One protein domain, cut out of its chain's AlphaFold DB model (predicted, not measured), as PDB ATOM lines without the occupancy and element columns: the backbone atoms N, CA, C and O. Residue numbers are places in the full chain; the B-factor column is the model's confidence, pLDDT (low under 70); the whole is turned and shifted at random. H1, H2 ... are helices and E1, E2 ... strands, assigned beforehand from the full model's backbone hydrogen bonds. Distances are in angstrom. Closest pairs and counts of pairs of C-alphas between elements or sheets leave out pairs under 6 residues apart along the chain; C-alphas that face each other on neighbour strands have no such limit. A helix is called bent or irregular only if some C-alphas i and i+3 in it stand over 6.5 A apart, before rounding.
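What this domain is: This is residues 317 to 483 of the 561 residues of an uncharacterized protein of Armatimonadetes bacterium (UniProt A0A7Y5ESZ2). One strongly twisted sheet rolls up into a long, nearly closed barrel, with the long strands E1, E8 and E11 in its wall. The ring is joined loosely in one place, where E3 and E4 meet only at a point, and toward one end E2 and E7 are apart; at the other end lie the short helix H1, the bent-over tip of the hairpin E8 and E9, and both ends of the printed part. The printed part has 167 residues, with one named helix and eleven named strands in the order H1, E1 to E11; the class is mostly strand. The sheet is branched, with antiparallel neighbours, among them two meanders, E4 E5 E6 and E7 E8 E9, in which each strand is the antiparallel neighbour of the one before. The whole is compact, with a radius of gyration of the C-alphas of 16.4 A, and elongated, spanning 53 by 30 by 29 A.

How they stand to each other: Start at E8, residues 409 to 431, the longest strand. On one side of it look for E6, residues 390 to 397, where N 393 and O 419 are 2.8 A apart, and for E7, residues 401 to 404, where N 403 and O 410 are 2.8 A apart. On the other side lie E9, residues 436 to 444, with N 424 and O 441 at 2.8 A, and E10, residues 452 to 459, with N 416 and O 454 at 2.8 A. E11, residues 468 to 482, has E9 and E10 on one side, with N 442 and O 480 at 2.8 A and N 455 and O 471 at 2.9 A. On its other side is E1, residues 323 to 337, antiparallel at 161 degrees, with N 334 and O 472 at 2.8 A. Beyond E1, on one side of it, you find E2, residues 341 to 346, with N 333 and O 343 at 2.9 A, and E3, residues 353 to 357, with N 326 and O 353 at 2.8 A. Going from E6 the other way, E5, residues 378 to 385, has N 382 and O 394 at 2.8 A, and E4, residues 364 to 367, has N 366 and O 379 at 2.9 A to E5. E3 and E4 meet only at a point, at C-alphas 357 and 364, 5.3 A apart. H1, residues 317 to 320, is on the sheet at a height of 6.7 A, over none of its strands; its closest C-alphas to E11 are those of Leu 318 and Ser 482, 6.4 A apart. H1 is too short for an O i to N i+4 pair; its one O i to N i+3 pair is within hydrogen-bond range.

Where its parts are: Find C-alpha 317, where H1 begins, at (12.638, 33.150, 26.008). E1 spans 37.1 A and bends by 72 degrees at residue 329. E8 begins at C-alpha 409, (18.996, 32.550, 67.444), spans 37.4 A and bends by 146 degrees at residue 428. E9 bends by 72 degrees at residue 439. E11 spans 37.4 A, bends by 68 degrees at residue 477 and ends at C-alpha 482, (17.222, 37.190, 31.591). E5, E6, E9 and E10 span 22.6, 23.0, 22.2 and 22.4 A.

The domain as a whole: The two C-alphas farthest apart are those of Pro 427 and Ile 466, 53.6 A, while those of Asp 317 and Gly 483, the first and last printed, are 4.9 A apart. The printed part has no cut and no long link. The mean pLDDT of the printed part is 85.0; look for values under 70 at residues 358 to 360, 369 to 376 and 406 to 407.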
ATOM      1  N   ASP A 317      11.237  32.766  25.811       80.50
ATOM      2  CA  ASP A 317      12.638  33.150  26.008       80.50
ATOM      3  C   ASP A 317      13.034  33.086  27.494       80.50
ATOM      4  O   ASP A 317      14.112  32.586  27.824       80.50
ATOM      5  N   LEU A 318      12.150  33.537  28.396       85.50
ATOM      6  CA  LEU A 318      12.366  33.454  29.843       85.50
ATOM      7  C   LEU A 318      12.388  31.998  30.317       85.50
ATOM      8  O   LEU A 318      13.244  31.621  31.117       85.50
ATOM      9  N   ARG A 319      11.470  31.161  29.817       78.69
ATOM     10  CA  ARG A 319      11.400  29.737  30.174       78.69
ATOM     11  C   ARG A 319      12.686  29.001  29.819       78.69
ATOM     12  O   ARG A 319      13.151  28.167  30.593       78.69
ATOM     13  N   ASP A 320      13.299  29.341  28.698       73.56
ATOM     14  CA  ASP A 320      14.484  28.638  28.214       73.56
ATOM     15  C   ASP A 320      15.810  29.210  28.744       73.56
ATOM     16  O   ASP A 320      16.868  28.615  28.536       73.56
ATOM     17  N   ALA A 321      15.773  30.343  29.451       79.44
ATOM     18  CA  ALA A 321      16.940  30.924  30.111       79.44
ATOM     19  C   ALA A 321      17.490  30.025  31.229       79.44
ATOM     20  O   ALA A 321      16.729  29.354  31.931       79.44
ATOM     21  N   ALA A 322      18.812  30.041  31.409       75.06
ATOM     22  CA  ALA A 322      19.521  29.284  32.449       75.06
ATOM     23  C   ALA A 322      19.947  30.150  33.652       75.06
ATOM     24  O   ALA A 322      20.387  29.631  34.676       75.06
ATOM     25  N   SER A 323      19.800  31.470  33.543       84.81
ATOM     26  CA  SER A 323      20.144  32.424  34.597       84.81
ATOM     27  C   SER A 323      19.264  33.673  34.534       84.81
ATOM     28  O   SER A 323      18.594  33.943  33.530       84.81
ATOM     29  N   LEU A 324      19.233  34.404  35.643       89.19
ATOM     30  CA  LEU A 324      18.502  35.651  35.836       89.19
ATOM     31  C   LEU A 324      19.374  36.567  36.701       89.19
ATOM     32  O   LEU A 324      19.640  36.227  37.845       89.19
ATOM     33  N   ASN A 325      19.796  37.716  36.186       91.69
ATOM     34  CA  ASN A 325      20.309  38.790  37.037       91.69
ATOM     35  C   ASN A 325      19.107  39.409  37.761       91.69
ATOM     36  O   ASN A 325      18.131  39.770  37.102       91.69
ATOM     37  N   PHE A 326      19.147  39.473  39.089       90.94
ATOM     38  CA  PHE A 326      18.080  39.993  39.932       90.94
ATOM     39  C   PHE A 326      18.627  41.093  40.848       90.94
ATOM     40  O   PHE A 326      19.529  40.854  41.639       90.94
ATOM     41  N   ASP A 327      18.056  42.284  40.732       89.50
ATOM     42  CA  ASP A 327      18.498  43.535  41.350       89.50
ATOM     43  C   ASP A 327      17.358  44.078  42.230       89.50
ATOM     44  O   ASP A 327      16.274  44.372  41.712       89.50
ATOM     45  N   ILE A 328      17.552  44.155  43.552       88.62
ATOM     46  CA  ILE A 328      16.564  44.732  44.477       88.62
ATOM     47  C   ILE A 328      16.892  46.201  44.685       88.62
ATOM     48  O   ILE A 328      17.856  46.542  45.353       88.62
ATOM     49  N   ARG A 329      15.993  47.067  44.226       87.44
ATOM     50  CA  ARG A 329      16.209  48.517  44.263       87.44
ATOM     51  C   ARG A 329      15.643  49.174  45.503       87.44
ATOM     52  O   ARG A 329      16.136  50.197  45.972       87.44
ATOM     53  N   ALA A 330      14.537  48.630  46.001       88.75
ATOM     54  CA  ALA A 330      13.927  49.103  47.227       88.75
ATOM     55  C   ALA A 330      13.013  48.047  47.842       88.75
ATOM     56  O   ALA A 330      12.303  47.333  47.135       88.75
ATOM     57  N   LEU A 331      12.951  48.003  49.170       92.19
ATOM     58  CA  LEU A 331      11.830  47.393  49.887       92.19
ATOM     59  C   LEU A 331      11.672  48.013  51.271       92.19
ATOM     60  O   LEU A 331      12.633  48.491  51.863       92.19
ATOM     61  N   THR A 332      10.465  47.929  51.822       92.00
ATOM     62  CA  THR A 332      10.181  48.272  53.219       92.00
ATOM     63  C   THR A 332       9.861  46.998  53.982       92.00
ATOM     64  O   THR A 332       8.896  46.305  53.647       92.00
ATOM     65  N   TYR A 333      10.600  46.701  55.049       91.00
ATOM     66  CA  TYR A 333      10.325  45.557  55.914       91.00
ATOM     67  C   TYR A 333       9.865  45.984  57.307       91.00
ATOM     68  O   TYR A 333      10.267  47.003  57.868       91.00
ATOM     69  N   ARG A 334       8.987  45.175  57.894       92.31
ATOM     70  CA  ARG A 334       8.485  45.326  59.262       92.31
ATOM     71  C   ARG A 334       8.456  43.973  59.933       92.31
ATOM     72  O   ARG A 334       8.111  42.978  59.302       92.31
ATOM     73  N   TYR A 335       8.760  43.943  61.217       91.94
ATOM     74  CA  TYR A 335       8.602  42.756  62.039       91.94
ATOM     75  C   TYR A 335       7.843  43.093  63.320       91.94
ATOM     76  O   TYR A 335       7.917  44.211  63.829       91.94
ATOM     77  N   SER A 336       7.042  42.147  63.803       92.00
ATOM     78  CA  SER A 336       6.171  42.330  64.970       92.00
ATOM     79  C   SER A 336       5.910  41.008  65.697       92.00
ATOM     80  O   SER A 336       5.956  39.941  65.085       92.00
ATOM     81  N   GLY A 337       5.606  41.066  66.996       90.62
ATOM     82  CA  GLY A 337       5.406  39.893  67.851       90.62
ATOM     83  C   GLY A 337       6.318  39.955  69.073       90.62
ATOM     84  O   GLY A 337       6.309  40.954  69.786       90.62
ATOM     85  N   ALA A 338       7.118  38.909  69.290       86.94
ATOM     86  CA  ALA A 338       8.134  38.856  70.345       86.94
ATOM     87  C   ALA A 338       9.184  39.974  70.223       86.94
ATOM     88  O   ALA A 338       9.735  40.429  71.222       86.94
ATOM     89  N   LEU A 339       9.430  40.424  68.991       84.06
ATOM     90  CA  LEU A 339      10.260  41.569  68.638       84.06
ATOM     91  C   LEU A 339       9.469  42.458  67.679       84.06
ATOM     92  O   LEU A 339       8.651  41.960  66.900       84.06
ATOM     93  N   SER A 340       9.722  43.765  67.717       89.25
ATOM     94  CA  SER A 340       9.075  44.722  66.822       89.25
ATOM     95  C   SER A 340      10.042  45.773  66.305       89.25
ATOM     96  O   SER A 340      10.824  46.317  67.079       89.25
ATOM     97  N   GLY A 341       9.924  46.096  65.024       90.12
ATOM     98  CA  GLY A 341      10.740  47.097  64.353       90.12
ATOM     99  C   GLY A 341      10.528  47.046  62.846       90.12
ATOM    100  O   GLY A 341       9.561  46.460  62.354       90.12
ATOM    101  N   GLY A 342      11.424  47.681  62.108       90.12
ATOM    102  CA  GLY A 342      11.385  47.715  60.655       90.12
ATOM    103  C   GLY A 342      12.432  48.665  60.103       90.12
ATOM    104  O   GLY A 342      13.122  49.340  60.866       90.12
ATOM    105  N   GLY A 343      12.511  48.709  58.785       90.31
ATOM    106  CA  GLY A 343      13.431  49.550  58.043       90.31
ATOM    107  C   GLY A 343      13.114  49.508  56.557       90.31
ATOM    108  O   GLY A 343      12.154  48.860  56.127       90.31
ATOM    109  N   ASP A 344      13.947  50.196  55.796       87.19
ATOM    110  CA  ASP A 344      13.926  50.199  54.344       87.19
ATOM    111  C   ASP A 344      15.285  49.698  53.852       87.19
ATOM    112  O   ASP A 344      16.282  49.888  54.545       87.19
ATOM    113  N   VAL A 345      15.294  49.044  52.696       84.62
ATOM    114  CA  VAL A 345      16.506  48.714  51.942       84.62
ATOM    115  C   VAL A 345      16.504  49.596  50.707       84.62
ATOM    116  O   VAL A 345      15.461  49.720  50.055       84.62
ATOM    117  N   ARG A 346      17.639  50.224  50.415       83.38
ATOM    118  CA  ARG A 346      17.856  51.028  49.205       83.38
ATOM    119  C   ARG A 346      18.744  50.285  48.211       83.38
ATOM    120  O   ARG A 346      19.439  49.355  48.591       83.38
ATOM    121  N   ASP A 347      18.739  50.752  46.969       77.31
ATOM    122  CA  ASP A 347      19.531  50.219  45.849       77.31
ATOM    123  C   ASP A 347      21.022  50.089  46.215       77.31
ATOM    124  O   ASP A 347      21.650  49.065  46.001       77.31
ATOM    125  N   GLU A 348      21.561  51.101  46.899       74.38
ATOM    126  CA  GLU A 348      22.954  51.160  47.372       74.38
ATOM    127  C   GLU A 348      23.290  50.120  48.460       74.38
ATOM    128  O   GLU A 348      24.457  49.897  48.762       74.38
ATOM    129  N   GLU A 349      22.277  49.526  49.096       70.94
ATOM    130  CA  GLU A 349      22.419  48.577  50.207       70.94
ATOM    131  C   GLU A 349      22.179  47.120  49.766       70.94
ATOM    132  O   GLU A 349      22.308  46.208  50.587       70.94
ATOM    133  N   ALA A 350      21.798  46.891  48.504       74.06
ATOM    134  CA  ALA A 350      21.467  45.577  47.969       74.06
ATOM    135  C   ALA A 350      22.109  45.361  46.595       74.06
ATOM    136  O   ALA A 350      21.545  45.716  45.563       74.06
ATOM    137  N   ASP A 351      23.269  44.709  46.587       78.94
ATOM    138  CA  ASP A 351      23.951  44.366  45.342       78.94
ATOM    139  C   ASP A 351      23.099  43.428  44.463       78.94
ATOM    140  O   ASP A 351      22.419  42.527  44.970       78.94
ATOM    141  N   PRO A 352      23.152  43.582  43.129       85.31
ATOM    142  CA  PRO A 352      22.477  42.676  42.216       85.31
ATOM    143  C   PRO A 352      23.111  41.282  42.267       85.31
ATOM    144  O   PRO A 352      24.327  41.123  42.387       85.31
ATOM    145  N   ILE A 353      22.285  40.250  42.097       85.38
ATOM    146  CA  ILE A 353      22.697  38.847  42.214       85.38
ATOM    147  C   ILE A 353      22.403  38.045  40.947       85.38
ATOM    148  O   ILE A 353      21.369  38.215  40.298       85.38
ATOM    149  N   CYS A 354      23.303  37.123  40.589       86.75
ATOM    150  CA  CYS A 354      23.024  36.171  39.519       86.75
ATOM    151  C   CYS A 354      22.325  34.922  40.057       86.75
ATOM    152  O   CYS A 354      22.916  34.085  40.741       86.75
ATOM    153  N   VAL A 355      21.066  34.755  39.676       84.38
ATOM    154  CA  VAL A 355      20.192  33.671  40.109       84.38
ATOM    155  C   VAL A 355      20.225  32.541  39.089       84.38
ATOM    156  O   VAL A 355      19.946  32.730  37.901       84.38
ATOM    157  N   SER A 356      20.526  31.330  39.554       71.69
ATOM    158  CA  SER A 356      20.474  30.138  38.704       71.69
ATOM    159  C   SER A 356      19.030  29.741  38.373       71.69
ATOM    160  O   SER A 356      18.129  29.791  39.220       71.69
ATOM    161  N   LYS A 357      18.810  29.308  37.128       79.12
ATOM    162  CA  LYS A 357      17.504  28.889  36.620       79.12
ATOM    163  C   LYS A 357      17.618  27.569  35.864       79.12
ATOM    164  O   LYS A 357      18.555  27.338  35.108       79.12
ATOM    165  N   GLU A 358      16.633  26.696  36.027       63.78
ATOM    166  CA  GLU A 358      16.550  25.484  35.212       63.78
ATOM    167  C   GLU A 358      15.957  25.825  33.835       63.78
ATOM    168  O   GLU A 358      14.866  26.403  33.743       63.78
ATOM    169  N   ALA A 359      16.680  25.507  32.759       61.81
ATOM    170  CA  ALA A 359      16.198  25.716  31.396       61.81
ATOM    171  C   ALA A 359      14.951  24.851  31.134       61.81
ATOM    172  O   ALA A 359      14.928  23.666  31.462       61.81
ATOM    173  N   GLY A 360      13.905  25.443  30.557       61.38
ATOM    174  CA  GLY A 360      12.602  24.804  30.356       61.38
ATOM    175  C   GLY A 360      11.604  25.006  31.508       61.38
ATOM    176  O   GLY A 360      10.430  24.671  31.351       61.38
ATOM    177  N   SER A 361      12.023  25.595  32.634       76.38
ATOM    178  CA  SER A 361      11.148  25.996  33.749       76.38
ATOM    179  C   SER A 361      10.969  27.519  33.806       76.38
ATOM    180  O   SER A 361      11.699  28.245  33.152       76.38
ATOM    181  N   LEU A 362      10.007  28.038  34.568       81.69
ATOM    182  CA  LEU A 362       9.937  29.467  34.931       81.69
ATOM    183  C   LEU A 362      10.383  29.713  36.379       81.69
ATOM    184  O   LEU A 362      10.381  30.854  36.839       81.69
ATOM    185  N   ASP A 363      10.759  28.652  37.087       82.69
ATOM    186  CA  ASP A 363      11.127  28.697  38.494       82.69
ATOM    187  C   ASP A 363      12.526  29.275  38.678       82.69
ATOM    188  O   ASP A 363      13.444  28.933  37.931       82.69
ATOM    189  N   ILE A 364      12.696  30.096  39.711       84.38
ATOM    190  CA  ILE A 364      13.981  30.706  40.070       84.38
ATOM    191  C   ILE A 364      14.388  30.251  41.472       84.38
ATOM    192  O   ILE A 364      13.540  30.097  42.357       84.38
ATOM    193  N   ARG A 365      15.684  29.989  41.670       78.00
ATOM    194  CA  ARG A 365      16.232  29.523  42.952       78.00
ATOM    195  C   ARG A 365      17.084  30.622  43.567       78.00
ATOM    196  O   ARG A 365      18.169  30.883  43.068       78.00
ATOM    197  N   LEU A 366      16.588  31.227  44.637       77.25
ATOM    198  CA  LEU A 366      17.253  32.300  45.373       77.25
ATOM    199  C   LEU A 366      17.803  31.763  46.684       77.25
ATOM    200  O   LEU A 366      17.131  30.969  47.344       77.25
ATOM    201  N   ASN A 367      18.979  32.212  47.097       73.81
ATOM    202  CA  ASN A 367      19.424  32.012  48.463       73.81
ATOM    203  C   ASN A 367      19.069  33.238  49.305       73.81
ATOM    204  O   ASN A 367      19.163  34.366  48.835       73.81
ATOM    205  N   LEU A 368      18.655  33.036  50.557       70.00
ATOM    206  CA  LEU A 368      18.418  34.164  51.458       70.00
ATOM    207  C   LEU A 368      19.707  34.945  51.748       70.00
ATOM    208  O   LEU A 368      19.611  36.145  51.997       70.00
ATOM    209  N   ILE A 369      20.883  34.306  51.668       66.38
ATOM    210  CA  ILE A 369      22.168  35.007  51.809       66.38
ATOM    211  C   ILE A 369      22.411  36.028  50.708       66.38
ATOM    212  O   ILE A 369      22.919  37.112  50.977       66.38
ATOM    213  N   ASP A 370      21.930  35.725  49.505       61.44
ATOM    214  CA  ASP A 370      22.039  36.594  48.337       61.44
ATOM    215  C   ASP A 370      21.151  37.848  48.482       61.44
ATOM    216  O   ASP A 370      21.272  38.793  47.718       61.44
ATOM    217  N   LEU A 371      20.259  37.886  49.479       59.81
ATOM    218  CA  LEU A 371      19.435  39.049  49.824       59.81
ATOM    219  C   LEU A 371      20.021  39.864  50.991       59.81
ATOM    220  O   LEU A 371      19.289  40.596  51.659       59.81
ATOM    221  N   GLY A 372      21.310  39.681  51.301       52.78
ATOM    222  CA  GLY A 372      21.993  40.370  52.401       52.78
ATOM    223  C   GLY A 372      21.658  39.827  53.796       52.78
ATOM    224  O   GLY A 372      21.940  40.476  54.804       52.78
ATOM    225  N   LEU A 373      21.046  38.639  53.895       61.34
ATOM    226  CA  LEU A 373      20.802  37.971  55.178       61.34
ATOM    227  C   LEU A 373      21.984  37.048  55.517       61.34
ATOM    228  O   LEU A 373      22.543  36.434  54.629       61.34
ATOM    229  N   PRO A 374      22.383  36.840  56.777       54.81
ATOM    230  CA  PRO A 374      23.593  36.061  57.074       54.81
ATOM    231  C   PRO A 374      23.437  34.522  56.943       54.81
ATOM    232  O   PRO A 374      24.147  33.784  57.627       54.81
ATOM    233  N   TYR A 375      22.519  34.000  56.103       68.88
ATOM    234  CA  TYR A 375      22.174  32.562  56.059       68.88
ATOM    235  C   TYR A 375      21.987  31.950  54.686       68.88
ATOM    236  O   TYR A 375      21.162  32.397  53.892       68.88
ATOM    237  N   ASP A 376      22.616  30.792  54.520       69.94
ATOM    238  CA  ASP A 376      22.436  29.881  53.397       69.94
ATOM    239  C   ASP A 376      21.115  29.090  53.530       69.94
ATOM    240  O   ASP A 376      21.060  27.989  54.084       69.94
ATOM    241  N   VAL A 377      20.016  29.692  53.074       73.88
ATOM    242  CA  VAL A 377      18.703  29.045  52.960       73.88
ATOM    243  C   VAL A 377      18.208  29.188  51.520       73.88
ATOM    244  O   VAL A 377      17.650  30.229  51.164       73.88
ATOM    245  N   PRO A 378      18.349  28.148  50.682       75.31
ATOM    246  CA  PRO A 378      17.831  28.185  49.325       75.31
ATOM    247  C   PRO A 378      16.300  28.089  49.328       75.31
ATOM    248  O   PRO A 378      15.703  27.166  49.889       75.31
ATOM    249  N   VAL A 379      15.656  29.033  48.653       80.12
ATOM    250  CA  VAL A 379      14.215  29.088  48.418       80.12
ATOM    251  C   VAL A 379      13.924  29.062  46.920       80.12
ATOM    252  O   VAL A 379      14.630  29.654  46.106       80.12
ATOM    253  N   VAL A 380      12.860  28.357  46.536       83.25
ATOM    254  CA  VAL A 380      12.425  28.279  45.137       83.25
ATOM    255  C   VAL A 380      11.160  29.098  44.972       83.25
ATOM    256  O   VAL A 380      10.150  28.838  45.628       83.25
ATOM    257  N   PHE A 381      11.212  30.068  44.072       85.44
ATOM    258  CA  PHE A 381      10.032  30.763  43.596       85.44
ATOM    259  C   PHE A 381       9.499  30.027  42.372       85.44
ATOM    260  O   PHE A 381      10.162  29.957  41.339       85.44
ATOM    261  N   SER A 382       8.290  29.487  42.489       85.81
ATOM    262  CA  SER A 382       7.608  28.816  41.388       85.81
ATOM    263  C   SER A 382       7.015  29.841  40.426       85.81
ATOM    264  O   SER A 382       6.231  30.695  40.844       85.81
ATOM    265  N   GLY A 383       7.395  29.767  39.152       84.06
ATOM    266  CA  GLY A 383       6.983  30.703  38.110       84.06
ATOM    267  C   GLY A 383       5.716  30.258  37.392       84.06
ATOM    268  O   GLY A 383       5.607  29.131  36.912       84.06
ATOM    269  N   SER A 384       4.756  31.168  37.269       83.69
ATOM    270  CA  SER A 384       3.497  30.942  36.565       83.69
ATOM    271  C   SER A 384       3.264  32.002  35.495       83.69
ATOM    272  O   SER A 384       3.374  33.208  35.731       83.69
ATOM    273  N   ARG A 385       2.938  31.536  34.288       87.94
ATOM    274  CA  ARG A 385       2.574  32.395  33.164       87.94
ATOM    275  C   ARG A 385       1.187  32.997  33.404       87.94
ATOM    276  O   ARG A 385       0.227  32.245  33.563       87.94
ATOM    277  N   ILE A 386       1.076  34.323  33.340       86.62
ATOM    278  CA  ILE A 386      -0.218  35.023  33.297       86.62
ATOM    279  C   ILE A 386      -0.632  35.277  31.841       86.62
ATOM    280  O   ILE A 386      -1.732  34.903  31.441       86.62
ATOM    281  N   ASP A 387       0.265  35.853  31.035       87.06
ATOM    282  CA  ASP A 387       0.083  36.090  29.594       87.06
ATOM    283  C   ASP A 387       1.439  36.039  28.851       87.06
ATOM    284  O   ASP A 387       2.366  35.381  29.318       87.06
ATOM    285  N   ALA A 388       1.556  36.607  27.645       81.56
ATOM    286  CA  ALA A 388       2.798  36.598  26.855       81.56
ATOM    287  C   ALA A 388       3.932  37.464  27.447       81.56
ATOM    288  O   ALA A 388       5.104  37.185  27.195       81.56
ATOM    289  N   GLU A 389       3.589  38.488  28.232       92.31
ATOM    290  CA  GLU A 389       4.505  39.500  28.773       92.31
ATOM    291  C   GLU A 389       4.470  39.566  30.307       92.31
ATOM    292  O   GLU A 389       5.173  40.378  30.892       92.31
ATOM    293  N   THR A 390       3.665  38.750  30.990       94.75
ATOM    294  CA  THR A 390       3.484  38.844  32.445       94.75
ATOM    295  C   THR A 390       3.772  37.521  33.146       94.75
ATOM    296  O   THR A 390       3.123  36.503  32.872       94.75
ATOM    297  N   ILE A 391       4.707  37.556  34.100       93.75
ATOM    298  CA  ILE A 391       5.098  36.434  34.962       93.75
ATOM    299  C   ILE A 391       4.689  36.705  36.415       93.75
ATOM    300  O   ILE A 391       4.811  37.828  36.907       93.75
ATOM    301  N   GLU A 392       4.219  35.673  37.116       93.50
ATOM    302  CA  GLU A 392       4.059  35.696  38.571       93.50
ATOM    303  C   GLU A 392       4.871  34.566  39.206       93.50
ATOM    304  O   GLU A 392       4.618  33.384  38.961       93.50
ATOM    305  N   TRP A 393       5.826  34.949  40.043       91.94
ATOM    306  CA  TRP A 393       6.596  34.067  40.901       91.94
ATOM    307  C   TRP A 393       5.949  33.986  42.276       91.94
ATOM    308  O   TRP A 393       5.677  35.003  42.914       91.94
ATOM    309  N   THR A 394       5.720  32.770  42.757       89.62
ATOM    310  CA  THR A 394       5.165  32.519  44.090       89.62
ATOM    311  C   THR A 394       6.118  31.674  44.912       89.62
ATOM    312  O   THR A 394       6.645  30.679  44.427       89.62
ATOM    313  N   LEU A 395       6.302  32.051  46.170       87.62
ATOM    314  CA  LEU A 395       7.108  31.326  47.137       87.62
ATOM    315  C   LEU A 395       6.207  30.808  48.257       87.62
ATOM    316  O   LEU A 395       5.387  31.546  48.804       87.62
ATOM    317  N   ASN A 396       6.394  29.548  48.633       88.81
ATOM    318  CA  ASN A 396       5.862  28.986  49.868       88.81
ATOM    319  C   ASN A 396       6.810  27.889  50.362       88.81
ATOM    320  O   ASN A 396       6.665  26.720  50.010       88.81
ATOM    321  N   ALA A 397       7.802  28.286  51.152       84.62
ATOM    322  CA  ALA A 397       8.796  27.402  51.736       84.62
ATOM    323  C   ALA A 397       8.540  27.209  53.234       84.62
ATOM    324  O   ALA A 397       8.084  28.113  53.937       84.62
ATOM    325  N   GLN A 398       8.888  26.029  53.744       90.56
ATOM    326  CA  GLN A 398       8.875  25.713  55.175       90.56
ATOM    327  C   GLN A 398      10.253  25.189  55.591       90.56
ATOM    328  O   GLN A 398      10.399  23.984  55.793       90.56
ATOM    329  N   PRO A 399      11.281  26.061  55.678       83.69
ATOM    330  CA  PRO A 399      12.649  25.623  55.960       83.69
ATOM    331  C   PRO A 399      12.756  24.875  57.291       83.69
ATOM    332  O   PRO A 399      13.510  23.914  57.397       83.69
ATOM    333  N   ASN A 400      11.974  25.306  58.292       88.38
ATOM    334  CA  ASN A 400      11.992  24.773  59.653       88.38
ATOM    335  C   ASN A 400      13.427  24.679  60.206       88.38
ATOM    336  O   ASN A 400      13.830  23.649  60.751       88.38
ATOM    337  N   LEU A 401      14.189  25.760  60.021       87.94
ATOM    338  CA  LEU A 401      15.625  25.823  60.279       87.94
ATOM    339  C   LEU A 401      15.947  26.888  61.329       87.94
ATOM    340  O   LEU A 401      15.468  28.018  61.244       87.94
ATOM    341  N   CYS A 402      16.762  26.512  62.312       88.06
ATOM    342  CA  CYS A 402      17.325  27.424  63.301       88.06
ATOM    343  C   CYS A 402      18.576  28.107  62.736       88.06
ATOM    344  O   CYS A 402      19.491  27.420  62.286       88.06
ATOM    345  N   VAL A 403      18.607  29.437  62.773       82.81
ATOM    346  CA  VAL A 403      19.682  30.283  62.247       82.81
ATOM    347  C   VAL A 403      20.123  31.319  63.292       82.81
ATOM    348  O   VAL A 403      19.315  31.733  64.117       82.81
ATOM    349  N   ASN A 404      21.386  31.748  63.287       80.81
ATOM    350  CA  ASN A 404      21.942  32.658  64.304       80.81
ATOM    351  C   ASN A 404      22.034  34.115  63.802       80.81
ATOM    352  O   ASN A 404      22.837  34.399  62.922       80.81
ATOM    353  N   LEU A 405      21.242  35.062  64.324       70.56
ATOM    354  CA  LEU A 405      21.181  36.492  63.901       70.56
ATOM    355  C   LEU A 405      22.257  37.375  64.517       70.56
ATOM    356  O   LEU A 405      22.074  38.586  64.618       70.56
ATOM    357  N   GLY A 406      23.374  36.783  64.947       69.12
ATOM    358  CA  GLY A 406      24.440  37.451  65.689       69.12
ATOM    359  C   GLY A 406      24.011  37.808  67.114       69.12
ATOM    360  O   GLY A 406      24.643  37.389  68.079       69.12
ATOM    361  N   ALA A 407      22.903  38.538  67.262       69.31
ATOM    362  CA  ALA A 407      22.346  38.959  68.545       69.31
ATOM    363  C   ALA A 407      21.444  37.902  69.216       69.31
ATOM    364  O   ALA A 407      21.317  37.901  70.439       69.31
ATOM    365  N   PHE A 408      20.790  37.024  68.446       76.50
ATOM    366  CA  PHE A 408      19.926  35.951  68.956       76.50
ATOM    367  C   PHE A 408      19.719  34.847  67.912       76.50
ATOM    368  O   PHE A 408      19.811  35.096  66.714       76.50
ATOM    369  N   ASP A 409      19.388  33.633  68.351       85.69
ATOM    370  CA  ASP A 409      18.996  32.550  67.444       85.69
ATOM    371  C   ASP A 409      17.529  32.689  67.013       85.69
ATOM    372  O   ASP A 409      16.676  33.113  67.796       85.69
ATOM    373  N   ALA A 410      17.201  32.313  65.782       86.94
ATOM    374  CA  ALA A 410      15.865  32.394  65.212       86.94
ATOM    375  C   ALA A 410      15.513  31.142  64.401       86.94
ATOM    376  O   ALA A 410      16.235  30.731  63.502       86.94
ATOM    377  N   LEU A 411      14.364  30.539  64.690       90.38
ATOM    378  CA  LEU A 411      13.795  29.446  63.910       90.38
ATOM    379  C   LEU A 411      12.923  30.024  62.796       90.38
ATOM    380  O   LEU A 411      11.845  30.553  63.060       90.38
ATOM    381  N   ILE A 412      13.370  29.890  61.550       88.94
ATOM    382  CA  ILE A 412      12.597  30.243  60.358       88.94
ATOM    383  C   ILE A 412      11.638  29.092  60.059       88.94
ATOM    384  O   ILE A 412      12.036  28.031  59.567       88.94
ATOM    385  N   LYS A 413      10.353  29.289  60.363       91.00
ATOM    386  CA  LYS A 413       9.332  28.246  60.214       91.00
ATOM    387  C   LYS A 413       8.758  28.205  58.808       91.00
ATOM    388  O   LYS A 413       8.616  27.131  58.226       91.00
ATOM    389  N   ARG A 414       8.411  29.375  58.272       90.94
ATOM    390  CA  ARG A 414       7.749  29.510  56.975       90.94
ATOM    391  C   ARG A 414       8.149  30.810  56.309       90.94
ATOM    392  O   ARG A 414       8.231  31.836  56.975       90.94
ATOM    393  N   ILE A 415       8.311  30.760  54.997       89.62
ATOM    394  CA  ILE A 415       8.486  31.928  54.145       89.62
ATOM    395  C   ILE A 415       7.470  31.809  53.019       89.62
ATOM    396  O   ILE A 415       7.363  30.764  52.381       89.62
ATOM    397  N   ALA A 416       6.699  32.859  52.789       91.50
ATOM    398  CA  ALA A 416       5.758  32.931  51.690       91.50
ATOM    399  C   ALA A 416       5.898  34.271  50.990       91.50
ATOM    400  O   ALA A 416       6.134  35.280  51.637       91.50
ATOM    401  N   GLY A 417       5.733  34.300  49.679       91.81
ATOM    402  CA  GLY A 417       5.872  35.541  48.939       91.81
ATOM    403  C   GLY A 417       5.296  35.456  47.548       91.81
ATOM    404  O   GLY A 417       4.923  34.385  47.057       91.81
ATOM    405  N   LYS A 418       5.227  36.616  46.917       93.50
ATOM    406  CA  LYS A 418       4.781  36.783  45.548       93.50
ATOM    407  C   LYS A 418       5.552  37.931  44.918       93.50
ATOM    408  O   LYS A 418       5.727  38.955  45.569       93.50
ATOM    409  N   LEU A 419       5.978  37.752  43.674       94.38
ATOM    410  CA  LEU A 419       6.578  38.784  42.836       94.38
ATOM    411  C   LEU A 419       5.924  38.703  41.459       94.38
ATOM    412  O   LEU A 419       5.864  37.629  40.859       94.38
ATOM    413  N   ARG A 420       5.418  39.822  40.949       97.06
ATOM    414  CA  ARG A 420       4.802  39.891  39.624       97.06
ATOM    415  C   ARG A 420       5.527  40.914  38.777       97.06
ATOM    416  O   ARG A 420       5.561  42.093  39.117       97.06
ATOM    417  N   GLY A 421       6.013  40.457  37.629       97.00
ATOM    418  CA  GLY A 421       6.788  41.269  36.708       97.00
ATOM    419  C   GLY A 421       6.188  41.335  35.310       97.00
ATOM    420  O   GLY A 421       5.601  40.365  34.823       97.00
ATOM    421  N   ARG A 422       6.381  42.478  34.651       97.31
ATOM    422  CA  ARG A 422       6.202  42.652  33.209       97.31
ATOM    423  C   ARG A 422       7.535  42.436  32.506       97.31
ATOM    424  O   ARG A 422       8.523  43.074  32.860       97.31
ATOM    425  N   ILE A 423       7.531  41.556  31.516       95.00
ATOM    426  CA  ILE A 423       8.639  41.204  30.639       95.00
ATOM    427  C   ILE A 423       8.602  42.127  29.422       95.00
ATOM    428  O   ILE A 423       7.575  42.263  28.756       95.00
ATOM    429  N   VAL A 424       9.738  42.734  29.116       91.88
ATOM    430  CA  VAL A 424       9.976  43.534  27.917       91.88
ATOM    431  C   VAL A 424      11.130  42.892  27.158       91.88
ATOM    432  O   VAL A 424      12.175  42.611  27.738       91.88
ATOM    433  N   ALA A 425      10.927  42.629  25.866       85.12
ATOM    434  CA  ALA A 425      11.987  42.124  25.003       85.12
ATOM    435  C   ALA A 425      12.959  43.250  24.630       85.12
ATOM    436  O   ALA A 425      12.542  44.334  24.218       85.12
ATOM    437  N   GLU A 426      14.251  42.963  24.724       79.94
ATOM    438  CA  GLU A 426      15.340  43.882  24.412       79.94
ATOM    439  C   GLU A 426      16.309  43.254  23.398       79.94
ATOM    440  O   GLU A 426      16.432  42.027  23.325       79.94
ATOM    441  N   PRO A 427      17.023  44.056  22.584       72.50
ATOM    442  CA  PRO A 427      18.066  43.512  21.724       72.50
ATOM    443  C   PRO A 427      19.179  42.903  22.576       72.50
ATOM    444  O   PRO A 427      19.595  43.521  23.557       72.50
ATOM    445  N   LEU A 428      19.703  41.754  22.143       72.31
ATOM    446  CA  LEU A 428      20.692  40.960  22.870       72.31
ATOM    447  C   LEU A 428      21.826  41.812  23.462       72.31
ATOM    448  O   LEU A 428      22.378  42.688  22.783       72.31
ATOM    449  N   PHE A 429      22.169  41.557  24.720       71.44
ATOM    450  CA  PHE A 429      23.287  42.180  25.421       71.44
ATOM    451  C   PHE A 429      23.936  41.180  26.381       71.44
ATOM    452  O   PHE A 429      23.344  40.157  26.718       71.44
ATOM    453  N   PHE A 430      25.169  41.462  26.790       77.81
ATOM    454  CA  PHE A 430      25.891  40.648  27.760       77.81
ATOM    455  C   PHE A 430      25.738  41.214  29.162       77.81
ATOM    456  O   PHE A 430      25.888  42.421  29.364       77.81
ATOM    457  N   ASP A 431      25.437  40.330  30.102       82.69
ATOM    458  CA  ASP A 431      25.340  40.619  31.518       82.69
ATOM    459  C   ASP A 431      26.618  40.148  32.232       82.69
ATOM    460  O   ASP A 431      26.895  38.943  32.243       82.69
ATOM    461  N   PRO A 432      27.418  41.073  32.799       74.12
ATOM    462  CA  PRO A 432      28.697  40.734  33.419       74.12
ATOM    463  C   PRO A 432      28.538  39.930  34.704       74.12
ATOM    464  O   PRO A 432      29.347  39.045  34.967       74.12
ATOM    465  N   LEU A 433      27.479  40.202  35.469       82.06
ATOM    466  CA  LEU A 433      27.212  39.546  36.742       82.06
ATOM    467  C   LEU A 433      26.929  38.052  36.551       82.06
ATOM    468  O   LEU A 433      27.463  37.211  37.269       82.06
ATOM    469  N   CYS A 434      26.114  37.711  35.553       79.94
ATOM    470  CA  CYS A 434      25.785  36.332  35.219       79.94
ATOM    471  C   CYS A 434      26.719  35.677  34.199       79.94
ATOM    472  O   CYS A 434      26.541  34.490  33.910       79.94
ATOM    473  N   ASN A 435      27.667  36.424  33.622       75.50
ATOM    474  CA  ASN A 435      28.506  35.979  32.508       75.50
ATOM    475  C   ASN A 435      27.677  35.318  31.382       75.50
ATOM    476  O   ASN A 435      28.000  34.238  30.879       75.50
ATOM    477  N   ALA A 436      26.546  35.937  31.029       75.62
ATOM    478  CA  ALA A 436      25.552  35.368  30.124       75.62
ATOM    479  C   ALA A 436      24.946  36.430  29.200       75.62
ATOM    480  O   ALA A 436      24.948  37.620  29.498       75.62
ATOM    481  N   PHE A 437      24.406  35.996  28.061       75.44
ATOM    482  CA  PHE A 437      23.673  36.878  27.156       75.44
ATOM    483  C   PHE A 437      22.181  36.882  27.467       75.44
ATOM    484  O   PHE A 437      21.557  35.820  27.500       75.44
ATOM    485  N   PHE A 438      21.610  38.077  27.585       85.56
ATOM    486  CA  PHE A 438      20.212  38.325  27.910       85.56
ATOM    487  C   PHE A 438      19.528  39.181  26.846       85.56
ATOM    488  O   PHE A 438      20.154  39.977  26.143       85.56
ATOM    489  N   ASN A 439      18.222  38.987  26.704       83.94
ATOM    490  CA  ASN A 439      17.376  39.705  25.753       83.94
ATOM    491  C   ASN A 439      16.015  40.085  26.351       83.94
ATOM    492  O   ASN A 439      15.099  40.439  25.613       83.94
ATOM    493  N   LEU A 440      15.866  39.994  27.672       91.81
ATOM    494  CA  LEU A 440      14.649  40.336  28.393       91.81
ATOM    495  C   LEU A 440      14.978  41.208  29.600       91.81
ATOM    496  O   LEU A 440      15.928  40.926  30.333       91.81
ATOM    497  N   GLN A 441      14.118  42.191  29.851       94.19
ATOM    498  CA  GLN A 441      14.063  42.939  31.100       94.19
ATOM    499  C   GLN A 441      12.710  42.718  31.782       94.19
ATOM    500  O   GLN A 441      11.664  42.717  31.135       94.19
ATOM    501  N   ILE A 442      12.723  42.543  33.100       96.44
ATOM    502  CA  ILE A 442      11.548  42.306  33.937       96.44
ATOM    503  C   ILE A 442      11.466  43.417  34.983       96.44
ATOM    504  O   ILE A 442      12.447  43.700  35.667       96.44
ATOM    505  N   THR A 443      10.293  44.040  35.100       95.75
ATOM    506  CA  THR A 443      10.017  45.130  36.058       95.75
ATOM    507  C   THR A 443       8.736  44.851  36.849       95.75
ATOM    508  O   THR A 443       7.806  44.265  36.282       95.75
ATOM    509  N   PRO A 444       8.654  45.220  38.140       96.81
ATOM    510  CA  PRO A 444       7.526  44.905  39.007       96.81
ATOM    511  C   PRO A 444       6.247  45.595  38.546       96.81
ATOM    512  O   PRO A 444       6.238  46.759  38.147       96.81
ATOM    513  N   ILE A 445       5.127  44.886  38.661       96.50
ATOM    514  CA  ILE A 445       3.788  45.430  38.432       96.50
ATOM    515  C   ILE A 445       2.813  44.963  39.515       96.50
ATOM    516  O   ILE A 445       2.955  43.890  40.097       96.50
ATOM    517  N   GLY A 446       1.762  45.748  39.759       92.38
ATOM    518  CA  GLY A 446       0.676  45.367  40.669       92.38
ATOM    519  C   GLY A 446       0.894  45.704  42.150       92.38
ATOM    520  O   GLY A 446       0.027  45.365  42.954       92.38
ATOM    521  N   GLY A 447       1.993  46.384  42.508       94.44
ATOM    522  CA  GLY A 447       2.262  46.886  43.866       94.44
ATOM    523  C   GLY A 447       2.198  45.798  44.945       94.44
ATOM    524  O   GLY A 447       2.388  44.620  44.649       94.44
ATOM    525  N   ASP A 448       1.861  46.178  46.180       95.00
ATOM    526  CA  ASP A 448       1.832  45.280  47.351       95.00
ATOM    527  C   ASP A 448       0.833  44.118  47.254       95.00
ATOM    528  O   ASP A 448       0.954  43.126  47.970       95.00
ATOM    529  N   ALA A 449      -0.166  44.206  46.369       95.12
ATOM    530  CA  ALA A 449      -1.096  43.101  46.138       95.12
ATOM    531  C   ALA A 449      -0.407  41.896  45.471       95.12
ATOM    532  O   ALA A 449      -0.841  40.752  45.639       95.12
ATOM    533  N   HIS A 450       0.664  42.157  44.719       94.94
ATOM    534  CA  HIS A 450       1.367  41.163  43.913       94.94
ATOM    535  C   HIS A 450       2.875  41.087  44.173       94.94
ATOM    536  O   HIS A 450       3.499  40.147  43.697       94.94
ATOM    537  N   ASN A 451       3.438  42.019  44.939       94.75
ATOM    538  CA  ASN A 451       4.851  42.057  45.302       94.75
ATOM    539  C   ASN A 451       4.964  42.172  46.822       94.75
ATOM    540  O   ASN A 451       4.808  43.251  47.390       94.75
ATOM    541  N   TRP A 452       5.155  41.039  47.488       94.62
ATOM    542  CA  TRP A 452       5.261  40.958  48.941       94.62
ATOM    543  C   TRP A 452       6.018  39.703  49.371       94.62
ATOM    544  O   TRP A 452       5.986  38.676  48.694       94.62
ATOM    545  N   LEU A 453       6.652  39.766  50.539       91.44
ATOM    546  CA  LEU A 453       7.294  38.624  51.185       91.44
ATOM    547  C   LEU A 453       6.931  38.626  52.669       91.44
ATOM    548  O   LEU A 453       7.026  39.653  53.329       91.44
ATOM    549  N   ASP A 454       6.516  37.484  53.194       93.06
ATOM    550  CA  ASP A 454       6.173  37.277  54.594       93.06
ATOM    551  C   ASP A 454       6.978  36.104  55.152       93.06
ATOM    552  O   ASP A 454       7.103  35.056  54.512       93.06
ATOM    553  N   ALA A 455       7.465  36.240  56.381       89.88
ATOM    554  CA  ALA A 455       8.115  35.151  57.094       89.88
ATOM    555  C   ALA A 455       7.543  34.984  58.503       89.88
ATOM    556  O   ALA A 455       7.226  35.946  59.203       89.88
ATOM    557  N   GLU A 456       7.421  33.727  58.915       92.38
ATOM    558  CA  GLU A 456       7.098  33.332  60.278       92.38
ATOM    559  C   GLU A 456       8.368  32.808  60.943       92.38
ATOM    560  O   GLU A 456       8.926  31.786  60.532       92.38
ATOM    561  N   VAL A 457       8.812  33.527  61.970       91.12
ATOM    562  CA  VAL A 457      10.077  33.298  62.665       91.12
ATOM    563  C   VAL A 457       9.809  33.136  64.161       91.12
ATOM    564  O   VAL A 457       8.857  33.707  64.684       91.12
ATOM    565  N   TYR A 458      10.630  32.367  64.869       92.50
ATOM    566  CA  TYR A 458      10.556  32.224  66.323       92.50
ATOM    567  C   TYR A 458      11.913  32.503  66.969       92.50
ATOM    568  O   TYR A 458      12.895  31.839  66.653       92.50
ATOM    569  N   ALA A 459      11.974  33.460  67.889       89.38
ATOM    570  CA  ALA A 459      13.186  33.780  68.634       89.38
ATOM    571  C   ALA A 459      13.660  32.602  69.507       89.38
ATOM    572  O   ALA A 459      12.869  31.758  69.938       89.38
ATOM    573  N   LEU A 460      14.965  32.567  69.782       89.50
ATOM    574  CA  LEU A 460      15.677  31.538  70.551       89.50
ATOM    575  C   LEU A 460      15.513  30.119  69.989       89.50
ATOM    576  O   LEU A 460      15.611  29.136  70.721       89.50
ATOM    577  N   CYS A 461      15.192  30.021  68.699       89.94
ATOM    578  CA  CYS A 461      14.870  28.774  68.012       89.94
ATOM    579  C   CYS A 461      13.828  27.885  68.704       89.94
ATOM    580  O   CYS A 461      13.834  26.661  68.560       89.94
ATOM    581  N   PHE A 462      12.910  28.501  69.443       89.50
ATOM    582  CA  PHE A 462      11.912  27.796  70.225       89.50
ATOM    583  C   PHE A 462      10.515  28.154  69.728       89.50
ATOM    584  O   PHE A 462      10.108  29.308  69.811       89.50
ATOM    585  N   GLU A 463       9.767  27.178  69.209       92.50
ATOM    586  CA  GLU A 463       8.422  27.394  68.664       92.50
ATOM    587  C   GLU A 463       7.398  27.606  69.791       92.50
ATOM    588  O   GLU A 463       6.939  26.663  70.437       92.50
ATOM    589  N   SER A 464       7.045  28.866  70.047       91.50
ATOM    590  CA  SER A 464       6.044  29.258  71.037       91.50
ATOM    591  C   SER A 464       5.353  30.559  70.646       91.50
ATOM    592  O   SER A 464       5.927  31.432  70.000       91.50
ATOM    593  N   SER A 465       4.108  30.732  71.090       89.81
ATOM    594  CA  SER A 465       3.348  31.967  70.854       89.81
ATOM    595  C   SER A 465       4.066  33.231  71.348       89.81
ATOM    596  O   SER A 465       3.918  34.281  70.732       89.81
ATOM    597  N   ILE A 466       4.878  33.128  72.410       90.69
ATOM    598  CA  ILE A 466       5.616  34.263  72.990       90.69
ATOM    599  C   ILE A 466       6.941  34.570  72.283       90.69
ATOM    600  O   ILE A 466       7.483  35.649  72.481       90.69
ATOM    601  N   THR A 467       7.479  33.638  71.491       91.88
ATOM    602  CA  THR A 467       8.727  33.808  70.726       91.88
ATOM    603  C   THR A 467       8.463  34.101  69.251       91.88
ATOM    604  O   THR A 467       9.396  34.408  68.517       91.88
ATOM    605  N   ARG A 468       7.202  34.041  68.805       93.56
ATOM    606  CA  ARG A 468       6.804  34.286  67.418       93.56
ATOM    607  C   ARG A 468       7.065  35.732  66.990       93.56
ATOM    608  O   ARG A 468       6.605  36.673  67.633       93.56
ATOM    609  N   VAL A 469       7.709  35.892  65.843       91.62
ATOM    610  CA  VAL A 469       7.944  37.142  65.121       91.62
ATOM    611  C   VAL A 469       7.406  36.973  63.702       91.62
ATOM    612  O   VAL A 469       7.805  36.066  62.973       91.62
ATOM    613  N   ASN A 470       6.476  37.835  63.307       92.50
ATOM    614  CA  ASN A 470       5.991  37.913  61.934       92.50
ATOM    615  C   ASN A 470       6.762  39.015  61.216       92.50
ATOM    616  O   ASN A 470       6.749  40.157  61.677       92.50
ATOM    617  N   VAL A 471       7.395  38.672  60.100       91.19
ATOM    618  CA  VAL A 471       8.118  39.598  59.226       91.19
ATOM    619  C   VAL A 471       7.299  39.804  57.959       91.19
ATOM    620  O   VAL A 471       6.774  38.841  57.404       91.19
ATOM    621  N   THR A 472       7.191  41.046  57.505       93.75
ATOM    622  CA  THR A 472       6.498  41.431  56.274       93.75
ATOM    623  C   THR A 472       7.358  42.426  55.504       93.75
ATOM    624  O   THR A 472       7.724  43.456  56.068       93.75
ATOM    625  N   ALA A 473       7.631  42.162  54.232       92.00
ATOM    626  CA  ALA A 473       8.260  43.077  53.287       92.00
ATOM    627  C   ALA A 473       7.257  43.498  52.206       92.00
ATOM    628  O   ALA A 473       6.520  42.668  51.660       92.00
ATOM    629  N   ARG A 474       7.189  44.801  51.949       94.62
ATOM    630  CA  ARG A 474       6.251  45.492  51.051       94.62
ATOM    631  C   ARG A 474       7.005  46.566  50.266       94.62
ATOM    632  O   ARG A 474       8.197  46.756  50.500       94.62
ATOM    633  N   SER A 475       6.322  47.249  49.349       93.88
ATOM    634  CA  SER A 475       6.913  48.259  48.464       93.88
ATOM    635  C   SER A 475       8.147  47.734  47.725       93.88
ATOM    636  O   SER A 475       9.130  48.452  47.585       93.88
ATOM    637  N   ILE A 476       8.115  46.461  47.319       92.50
ATOM    638  CA  ILE A 476       9.262  45.797  46.696       92.50
ATOM    639  C   ILE A 476       9.405  46.315  45.265       92.50
ATOM    640  O   ILE A 476       8.541  46.052  44.421       92.50
ATOM    641  N   ASP A 477      10.499  47.022  45.010       92.50
ATOM    642  CA  ASP A 477      10.967  47.410  43.689       92.50
ATOM    643  C   ASP A 477      12.187  46.570  43.311       92.50
ATOM    644  O   ASP A 477      13.094  46.351  44.117       92.50
ATOM    645  N   TYR A 478      12.192  46.065  42.083       92.25
ATOM    646  CA  TYR A 478      13.260  45.215  41.582       92.25
ATOM    647  C   TYR A 478      13.435  45.389  40.077       92.25
ATOM    648  O   TYR A 478      12.533  45.805  39.350       92.25
ATOM    649  N   ARG A 479      14.595  45.005  39.571       92.75
ATOM    650  CA  ARG A 479      14.854  44.849  38.146       92.75
ATOM    651  C   ARG A 479      15.431  43.465  37.931       92.75
ATOM    652  O   ARG A 479      16.229  42.994  38.725       92.75
ATOM    653  N   ALA A 480      15.014  42.782  36.873       93.31
ATOM    654  CA  ALA A 480      15.639  41.511  36.536       93.31
ATOM    655  C   ALA A 480      15.935  41.402  35.043       93.31
ATOM    656  O   ALA A 480      15.146  41.863  34.219       93.31
ATOM    657  N   LEU A 481      17.070  40.801  34.695       92.88
ATOM    658  CA  LEU A 481      17.522  40.593  33.321       92.88
ATOM    659  C   LEU A 481      17.683  39.099  33.067       92.88
ATOM    660  O   LEU A 481      18.235  38.379  33.894       92.88
ATOM    661  N   SER A 482      17.159  38.612  31.945       90.69
ATOM    662  CA  SER A 482      17.222  37.190  31.591       90.69
ATOM    663  C   SER A 482      16.984  36.994  30.093       90.69
ATOM    664  O   SER A 482      17.149  37.903  29.278       90.69
ATOM    665  N   GLY A 483      16.565  35.791  29.726       78.44
ATOM    666  CA  GLY A 483      16.328  35.373  28.362       78.44
ATOM    667  C   GLY A 483      17.440  34.474  27.840       78.44
ATOM    668  O   GLY A 483      18.505  34.331  28.438       78.44
TER     669      GLY A 483